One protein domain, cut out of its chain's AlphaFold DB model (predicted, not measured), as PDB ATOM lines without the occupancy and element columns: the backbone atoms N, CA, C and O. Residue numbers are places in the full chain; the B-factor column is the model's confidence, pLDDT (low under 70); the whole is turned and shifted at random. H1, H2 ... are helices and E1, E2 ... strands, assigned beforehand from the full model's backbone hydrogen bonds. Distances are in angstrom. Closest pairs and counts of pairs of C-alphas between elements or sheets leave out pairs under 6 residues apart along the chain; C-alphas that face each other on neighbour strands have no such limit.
ATOM      1  N   ASN A   2     226.834 195.673 304.571       53.53
ATOM      2  CA  ASN A   2     227.609 194.678 303.806       53.53
ATOM      3  C   ASN A   2     228.418 193.667 304.646       53.53
ATOM      4  O   ASN A   2     228.468 192.498 304.268       53.53
ATOM      5  N   GLN A   3     228.974 194.060 305.802       52.50
ATOM      6  CA  GLN A   3     229.734 193.136 306.667       52.50
ATOM      7  C   GLN A   3     228.869 192.017 307.277       52.50
ATOM      8  O   GLN A   3     229.321 190.881 307.361       52.50
ATOM      9  N   LEU A   4     227.609 192.297 307.634       55.38
ATOM     10  CA  LEU A   4     226.703 191.297 308.222       55.38
ATOM     11  C   LEU A   4     226.209 190.259 307.203       55.38
ATOM     12  O   LEU A   4     226.055 189.095 307.564       55.38
ATOM     13  N   ARG A   5     225.990 190.654 305.938       57.00
ATOM     14  CA  ARG A   5     225.576 189.722 304.870       57.00
ATOM     15  C   ARG A   5     226.682 188.719 304.543       57.00
ATOM     16  O   ARG A   5     226.415 187.523 304.489       57.00
ATOM     17  N   HIS A   6     227.919 189.201 304.388       56.06
ATOM     18  CA  HIS A   6     229.057 188.355 304.014       56.06
ATOM     19  C   HIS A   6     229.469 187.375 305.120       56.06
ATOM     20  O   HIS A   6     229.867 186.257 304.822       56.06
ATOM     21  N   GLN A   7     229.346 187.760 306.394       55.69
ATOM     22  CA  GLN A   7     229.836 186.943 307.510       55.69
ATOM     23  C   GLN A   7     228.872 185.839 307.975       55.69
ATOM     24  O   GLN A   7     229.280 184.983 308.753       55.69
ATOM     25  N   ARG A   8     227.599 185.853 307.553       59.69
ATOM     26  CA  ARG A   8     226.565 184.943 308.089       59.69
ATOM     27  C   ARG A   8     225.830 184.101 307.041       59.69
ATOM     28  O   ARG A   8     224.904 183.390 307.408       59.69
ATOM     29  N   GLY A   9     226.204 184.184 305.760       66.00
ATOM     30  CA  GLY A   9     225.529 183.428 304.692       66.00
ATOM     31  C   GLY A   9     224.037 183.763 304.570       66.00
ATOM     32  O   GLY A   9     223.221 182.887 304.306       66.00
ATOM     33  N   LEU A  10     223.663 185.020 304.826       78.81
ATOM     34  CA  LEU A  10     222.264 185.443 304.859       78.81
ATOM     35  C   LEU A  10     221.785 185.846 303.462       78.81
ATOM     36  O   LEU A  10     222.319 186.780 302.856       78.81
ATOM     37  N   ALA A  11     220.723 185.194 302.991       83.75
ATOM     38  CA  ALA A  11     219.945 185.680 301.861       83.75
ATOM     39  C   ALA A  11     219.078 186.865 302.311       83.75
ATOM     40  O   ALA A  11     218.457 186.832 303.372       83.75
ATOM     41  N   LEU A  12     219.051 187.923 301.504       85.00
ATOM     42  CA  LEU A  12     218.284 189.132 301.779       85.00
ATOM     43  C   LEU A  12     217.460 189.465 300.541       85.00
ATOM     44  O   LEU A  12     218.032 189.750 299.490       85.00
ATOM     45  N   LEU A  13     216.138 189.428 300.693       89.44
ATOM     46  CA  LEU A  13     215.184 189.867 299.684       89.44
ATOM     47  C   LEU A  13     214.741 191.290 300.020       89.44
ATOM     48  O   LEU A  13     214.247 191.545 301.117       89.44
ATOM     49  N   PHE A  14     214.931 192.208 299.078       89.00
ATOM     50  CA  PHE A  14     214.476 193.590 299.179       89.00
ATOM     51  C   PHE A  14     213.412 193.846 298.117       89.00
ATOM     52  O   PHE A  14     213.628 193.534 296.948       89.00
ATOM     53  N   VAL A  15     212.286 194.437 298.520       90.94
ATOM     54  CA  VAL A  15     211.220 194.877 297.611       90.94
ATOM     55  C   VAL A  15     211.168 196.397 297.665       90.94
ATOM     56  O   VAL A  15     210.971 196.980 298.730       90.94
ATOM     57  N   THR A  16     211.409 197.045 296.529       89.31
ATOM     58  CA  THR A  16     211.439 198.505 296.414       89.31
ATOM     59  C   THR A  16     211.051 198.935 295.005       89.31
ATOM     60  O   THR A  16     211.250 198.189 294.052       89.31
ATOM     61  N   HIS A  17     210.526 200.151 294.886       89.00
ATOM     62  CA  HIS A  17     210.328 200.840 293.609       89.00
ATOM     63  C   HIS A  17     211.506 201.773 293.270       89.00
ATOM     64  O   HIS A  17     211.584 202.298 292.167       89.00
ATOM     65  N   ASN A  18     212.431 202.000 294.211       87.31
ATOM     66  CA  ASN A  18     213.607 202.834 293.988       87.31
ATOM     67  C   ASN A  18     214.740 201.998 293.374       87.31
ATOM     68  O   ASN A  18     215.459 201.277 294.072       87.31
ATOM     69  N   ILE A  19     214.902 202.135 292.062       87.06
ATOM     70  CA  ILE A  19     215.903 201.414 291.275       87.06
ATOM     71  C   ILE A  19     217.334 201.836 291.623       87.06
ATOM     72  O   ILE A  19     218.216 200.980 291.690       87.06
ATOM     73  N   ALA A  20     217.575 203.120 291.911       85.81
ATOM     74  CA  ALA A  20     218.904 203.601 292.295       85.81
ATOM     75  C   ALA A  20     219.397 202.916 293.580       85.81
ATOM     76  O   ALA A  20     220.562 202.525 293.684       85.81
ATOM     77  N   LEU A  21     218.485 202.692 294.533       86.50
ATOM     78  CA  LEU A  21     218.785 201.917 295.731       86.50
ATOM     79  C   LEU A  21     219.056 200.447 295.393       86.50
ATOM     80  O   LEU A  21     220.045 199.893 295.874       86.50
ATOM     81  N   ALA A  22     218.214 199.824 294.560       87.38
ATOM     82  CA  ALA A  22     218.371 198.427 294.154       87.38
ATOM     83  C   ALA A  22     219.743 198.167 293.507       87.38
ATOM     84  O   ALA A  22     220.424 197.221 293.904       87.38
ATOM     85  N   ARG A  23     220.196 199.059 292.613       87.94
ATOM     86  CA  ARG A  23     221.520 199.001 291.966       87.94
ATOM     87  C   ARG A  23     222.676 198.951 292.971       87.94
ATOM     88  O   ARG A  23     223.660 198.262 292.738       87.94
ATOM     89  N   HIS A  24     222.559 199.657 294.096       87.25
ATOM     90  CA  HIS A  24     223.630 199.745 295.094       87.25
ATOM     91  C   HIS A  24     223.681 198.562 296.072       87.25
ATOM     92  O   HIS A  24     224.734 198.289 296.652       87.25
ATOM     93  N   ILE A  25     222.552 197.890 296.317       86.94
ATOM     94  CA  ILE A  25     222.433 196.894 297.400       86.94
ATOM     95  C   ILE A  25     222.260 195.457 296.905       86.94
ATOM     96  O   ILE A  25     222.514 194.508 297.662       86.94
ATOM     97  N   ALA A  26     221.767 195.282 295.680       89.75
ATOM     98  CA  ALA A  26     221.381 193.990 295.143       89.75
ATOM     99  C   ALA A  26     222.451 193.449 294.191       89.75
ATOM    100  O   ALA A  26     223.066 194.185 293.434       89.75
ATOM    101  N   THR A  27     222.662 192.137 294.225       91.06
ATOM    102  CA  THR A  27     223.457 191.404 293.228       91.06
ATOM    103  C   THR A  27     222.588 190.845 292.104       91.06
ATOM    104  O   THR A  27     223.060 190.661 290.985       91.06
ATOM    105  N   GLN A  28     221.321 190.566 292.405       93.38
ATOM    106  CA  GLN A  28     220.301 190.076 291.482       93.38
ATOM    107  C   GLN A  28     219.048 190.929 291.649       93.38
ATOM    108  O   GLN A  28     218.745 191.359 292.766       93.38
ATOM    109  N   VAL A  29     218.314 191.139 290.566       95.06
ATOM    110  CA  VAL A  29     217.049 191.874 290.566       95.06
ATOM    111  C   VAL A  29     216.000 191.093 289.783       95.06
ATOM    112  O   VAL A  29     216.323 190.380 288.836       95.06
ATOM    113  N   ALA A  30     214.744 191.224 290.200       95.44
ATOM    114  CA  ALA A  30     213.581 190.768 289.458       95.44
ATOM    115  C   ALA A  30     212.595 191.936 289.363       95.44
ATOM    116  O   ALA A  30     212.288 192.574 290.373       95.44
ATOM    117  N   VAL A  31     212.128 192.223 288.154       94.69
ATOM    118  CA  VAL A  31     211.151 193.272 287.871       94.69
ATOM    119  C   VAL A  31     209.779 192.626 287.821       94.69
ATOM    120  O   VAL A  31     209.539 191.714 287.031       94.69
ATOM    121  N   LEU A  32     208.881 193.101 288.680       94.44
ATOM    122  CA  LEU A  32     207.504 192.639 288.753       94.44
ATOM    123  C   LEU A  32     206.588 193.643 288.052       94.44
ATOM    124  O   LEU A  32     206.644 194.839 288.342       94.44
ATOM    125  N   ASN A  33     205.707 193.153 287.185       93.56
ATOM    126  CA  ASN A  33     204.622 193.933 286.607       93.56
ATOM    127  C   ASN A  33     203.341 193.098 286.612       93.56
ATOM    128  O   ASN A  33     203.358 191.950 286.190       93.56
ATOM    129  N   GLN A  34     202.238 193.659 287.115       93.50
ATOM    130  CA  GLN A  34     200.921 192.997 287.144       93.50
ATOM    131  C   GLN A  34     200.915 191.569 287.734       93.50
ATOM    132  O   GLN A  34     200.104 190.733 287.357       93.50
ATOM    133  N   GLY A  35     201.794 191.297 288.703       94.69
ATOM    134  CA  GLY A  35     201.897 189.984 289.348       94.69
ATOM    135  C   GLY A  35     202.803 188.982 288.628       94.69
ATOM    136  O   GLY A  35     202.952 187.865 289.113       94.69
ATOM    137  N   GLU A  36     203.459 189.382 287.539       95.12
ATOM    138  CA  GLU A  36     204.392 188.546 286.782       95.12
ATOM    139  C   GLU A  36     205.816 189.106 286.839       95.12
ATOM    140  O   GLU A  36     206.030 190.322 286.819       95.12
ATOM    141  N   ILE A  37     206.808 188.214 286.922       95.50
ATOM    142  CA  ILE A  37     208.217 188.595 286.780       95.50
ATOM    143  C   ILE A  37     208.490 188.760 285.290       95.50
ATOM    144  O   ILE A  37     208.538 187.779 284.551       95.50
ATOM    145  N   VAL A  38     208.665 190.006 284.864       95.94
ATOM    146  CA  VAL A  38     208.847 190.363 283.453       95.94
ATOM    147  C   VAL A  38     210.315 190.481 283.052       95.94
ATOM    148  O   VAL A  38     210.629 190.418 281.869       95.94
ATOM    149  N   ASP A  39     211.218 190.631 284.023       95.06
ATOM    150  CA  ASP A  39     212.665 190.692 283.801       95.06
ATOM    151  C   ASP A  39     213.401 190.195 285.051       95.06
ATOM    152  O   ASP A  39     212.950 190.460 286.170       95.06
ATOM    153  N   HIS A  40     214.499 189.457 284.900       95.50
ATOM    154  CA  HIS A  40     215.290 188.993 286.043       95.50
ATOM    155  C   HIS A  40     216.734 188.665 285.663       95.50
ATOM    156  O   HIS A  40     217.005 188.200 284.558       95.50
ATOM    157  N   GLY A  41     217.651 188.839 286.614       95.19
ATOM    158  CA  GLY A  41     219.057 188.487 286.429       95.19
ATOM    159  C   GLY A  41     220.008 189.348 287.257       95.19
ATOM    160  O   GLY A  41     219.587 189.984 288.235       95.19
ATOM    161  N   PRO A  42     221.304 189.378 286.889       95.44
ATOM    162  CA  PRO A  42     222.272 190.297 287.473       95.44
ATOM    163  C   PRO A  42     221.778 191.735 287.395       95.44
ATOM    164  O   PRO A  42     221.259 192.166 286.369       95.44
ATOM    165  N   VAL A  43     221.947 192.483 288.488       93.50
ATOM    166  CA  VAL A  43     221.423 193.856 288.571       93.50
ATOM    167  C   VAL A  43     221.960 194.745 287.446       93.50
ATOM    168  O   VAL A  43     221.212 195.537 286.893       93.50
ATOM    169  N   ASN A  44     223.226 194.576 287.062       92.06
ATOM    170  CA  ASN A  44     223.819 195.349 285.972       92.06
ATOM    171  C   ASN A  44     223.198 194.961 284.627       92.06
ATOM    172  O   ASN A  44     222.817 195.835 283.865       92.06
ATOM    173  N   ASP A  45     222.996 193.669 284.362       94.00
ATOM    174  CA  ASP A  45     222.429 193.213 283.091       94.00
ATOM    175  C   ASP A  45     220.988 193.707 282.916       94.00
ATOM    176  O   ASP A  45     220.654 194.262 281.874       94.00
ATOM    177  N   VAL A  46     220.151 193.581 283.951       93.75
ATOM    178  CA  VAL A  46     218.736 193.988 283.885       93.75
ATOM    179  C   VAL A  46     218.576 195.509 283.807       93.75
ATOM    180  O   VAL A  46     217.649 195.989 283.158       93.75
ATOM    181  N   LEU A  47     219.447 196.279 284.468       90.00
ATOM    182  CA  LEU A  47     219.338 197.741 284.489       90.00
ATOM    183  C   LEU A  47     220.088 198.436 283.345       90.00
ATOM    184  O   LEU A  47     219.703 199.543 282.981       90.00
ATOM    185  N   ASP A  48     221.144 197.833 282.795       91.94
ATOM    186  CA  ASP A  48     221.931 198.416 281.697       91.94
ATOM    187  C   ASP A  48     221.490 197.867 280.329       91.94
ATOM    188  O   ASP A  48     221.539 198.584 279.332       91.94
ATOM    189  N   ASN A  49     221.016 196.616 280.273       92.69
ATOM    190  CA  ASN A  49     220.508 195.956 279.064       92.69
ATOM    191  C   ASN A  49     219.145 195.272 279.318       92.69
ATOM    192  O   ASN A  49     219.019 194.050 279.178       92.69
ATOM    193  N   PRO A  50     218.097 196.041 279.671       93.81
ATOM    194  CA  PRO A  50     216.772 195.505 279.979       93.81
ATOM    195  C   PRO A  50     216.165 194.701 278.817       93.81
ATOM    196  O   PRO A  50     216.037 195.178 277.674       93.81
ATOM    197  N   SER A  51     215.707 193.487 279.127       92.69
ATOM    198  CA  SER A  51     215.123 192.566 278.143       92.69
ATOM    199  C   SER A  51     213.658 192.895 277.855       92.69
ATOM    200  O   SER A  51     213.203 192.759 276.712       92.69
ATOM    201  N   HIS A  52     212.927 193.397 278.851       94.94
ATOM    202  CA  HIS A  52     211.501 193.688 278.730       94.94
ATOM    203  C   HIS A  52     211.213 195.177 278.470       94.94
ATOM    204  O   HIS A  52     211.851 196.065 279.035       94.94
ATOM    205  N   SER A  53     210.207 195.472 277.637       93.38
ATOM    206  CA  SER A  53     209.803 196.851 277.302       93.38
ATOM    207  C   SER A  53     209.355 197.648 278.529       93.38
ATOM    208  O   SER A  53     209.718 198.807 278.676       93.38
ATOM    209  N   TYR A  54     208.617 197.009 279.436       93.06
ATOM    210  CA  TYR A  54     208.245 197.601 280.724       93.06
ATOM    211  C   TYR A  54     209.467 198.045 281.541       93.06
ATOM    212  O   TYR A  54     209.478 199.163 282.043       93.06
ATOM    213  N   THR A  55     210.511 197.211 281.635       92.56
ATOM    214  CA  THR A  55     211.742 197.569 282.352       92.56
ATOM    215  C   THR A  55     212.422 198.776 281.711       92.56
ATOM    216  O   THR A  55     212.887 199.647 282.432       92.56
ATOM    217  N   ARG A  56     212.428 198.876 280.372       92.50
ATOM    218  CA  ARG A  56     212.946 200.065 279.665       92.50
ATOM    219  C   ARG A  56     212.188 201.328 280.055       92.50
ATOM    220  O   ARG A  56     212.810 202.268 280.522       92.50
ATOM    221  N   HIS A  57     210.858 201.307 279.963       90.56
ATOM    222  CA  HIS A  57     210.031 202.454 280.354       90.56
ATOM    223  C   HIS A  57     210.250 202.866 281.812       90.56
ATOM    224  O   HIS A  57     210.398 204.045 282.109       90.56
ATOM    225  N   LEU A  58     210.340 201.888 282.714       87.56
ATOM    226  CA  LEU A  58     210.602 202.125 284.131       87.56
ATOM    227  C   LEU A  58     211.958 202.815 284.375       87.56
ATOM    228  O   LEU A  58     212.092 203.572 285.333       87.56
ATOM    229  N   LEU A  59     212.963 202.530 283.542       87.56
ATOM    230  CA  LEU A  59     214.290 203.146 283.613       87.56
ATOM    231  C   LEU A  59     214.327 204.528 282.958       87.56
ATOM    232  O   LEU A  59     215.005 205.408 283.480       87.56
ATOM    233  N   ASP A  60     213.587 204.725 281.867       85.56
ATOM    234  CA  ASP A  60     213.472 206.014 281.174       85.56
ATOM    235  C   ASP A  60     212.833 207.093 282.068       85.56
ATOM    236  O   ASP A  60     213.182 208.269 281.975       85.56
ATOM    237  N   ASP A  61     211.932 206.687 282.969       77.31
ATOM    238  CA  ASP A  61     211.269 207.573 283.935       77.31
ATOM    239  C   ASP A  61     212.178 207.991 285.110       77.31
ATOM    240  O   ASP A  61     211.806 208.848 285.922       77.31
ATOM    241  N   LEU A  62     213.375 207.405 285.238       71.81
ATOM    242  CA  LEU A  62     214.330 207.796 286.269       71.81
ATOM    243  C   LEU A  62     215.181 208.982 285.801       71.81
ATOM    244  O   LEU A  62     215.691 208.980 284.680       71.81
TER     245      LEU A  62
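AT A GLANCE: This is residues 2 to 62 of the 65 residues of the protein "ABC-type dipeptide/oligopeptide/nickel transport system ATPase component" of Auritidibacter ignavus (UniProt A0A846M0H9). A hairpin of two strands, E1 and E2, has H4 over one face, H3 by the end where E2 finishes and H2 beside E1, while residues 3 to 11, of which 3 to 8 belong to H1, stick out as an arm. You have 61 printed residues, with four named helices and two named strands in the order H1, H2, E1, E2, H3, H4; the sheet E1 - E2 is antiparallel and the class is mixed, helices and strands. The whole is only just compact, close to loose, with a radius of gyration of the C-alphas of 12.4 A, and is elongated, spanning 38 by 22 by 17 A.

IN THESE COORDINATES: Find C-alpha 2 at (227.609, 194.678, 303.806); H1 runs from there to residue 8, 10.7 A. Next come H2, residues 19 to 25, and E1, residues 28 to 33, 16.9 A. E2, residues 36 to 42, begins at C-alpha 36, (204.392, 188.546, 286.782), and runs 18.0 A. H3, residues 43 to 48, follows, then H4, residues 53 to 60, 10.6 A, ending at C-alpha 60, (213.472, 206.014, 281.174).

HOW THE PARTS SIT: In the hairpin E1 and E2, look for N 31 and O 39, 2.8 A apart, within hydrogen-bond range. The closest C-alphas of E1 and H4 are those of Val 31 and Thr 55, 7.0 A. H2 and H3 touch, closest at the C-alphas of Arg 23 and Val 43, 6.2 A. H1 and H2 are apart. Every O i to N i+4 pair is within hydrogen-bond range in H3 and H4, against 2 of 3 in H1 and 2 of 3 in H2.

THE WHOLE: The C-alphas farthest apart, Gln 7 and Ser 53, are 37.6 A apart. The printed part has no cut and no long link. Residues 2 to 9 are under pLDDT 70.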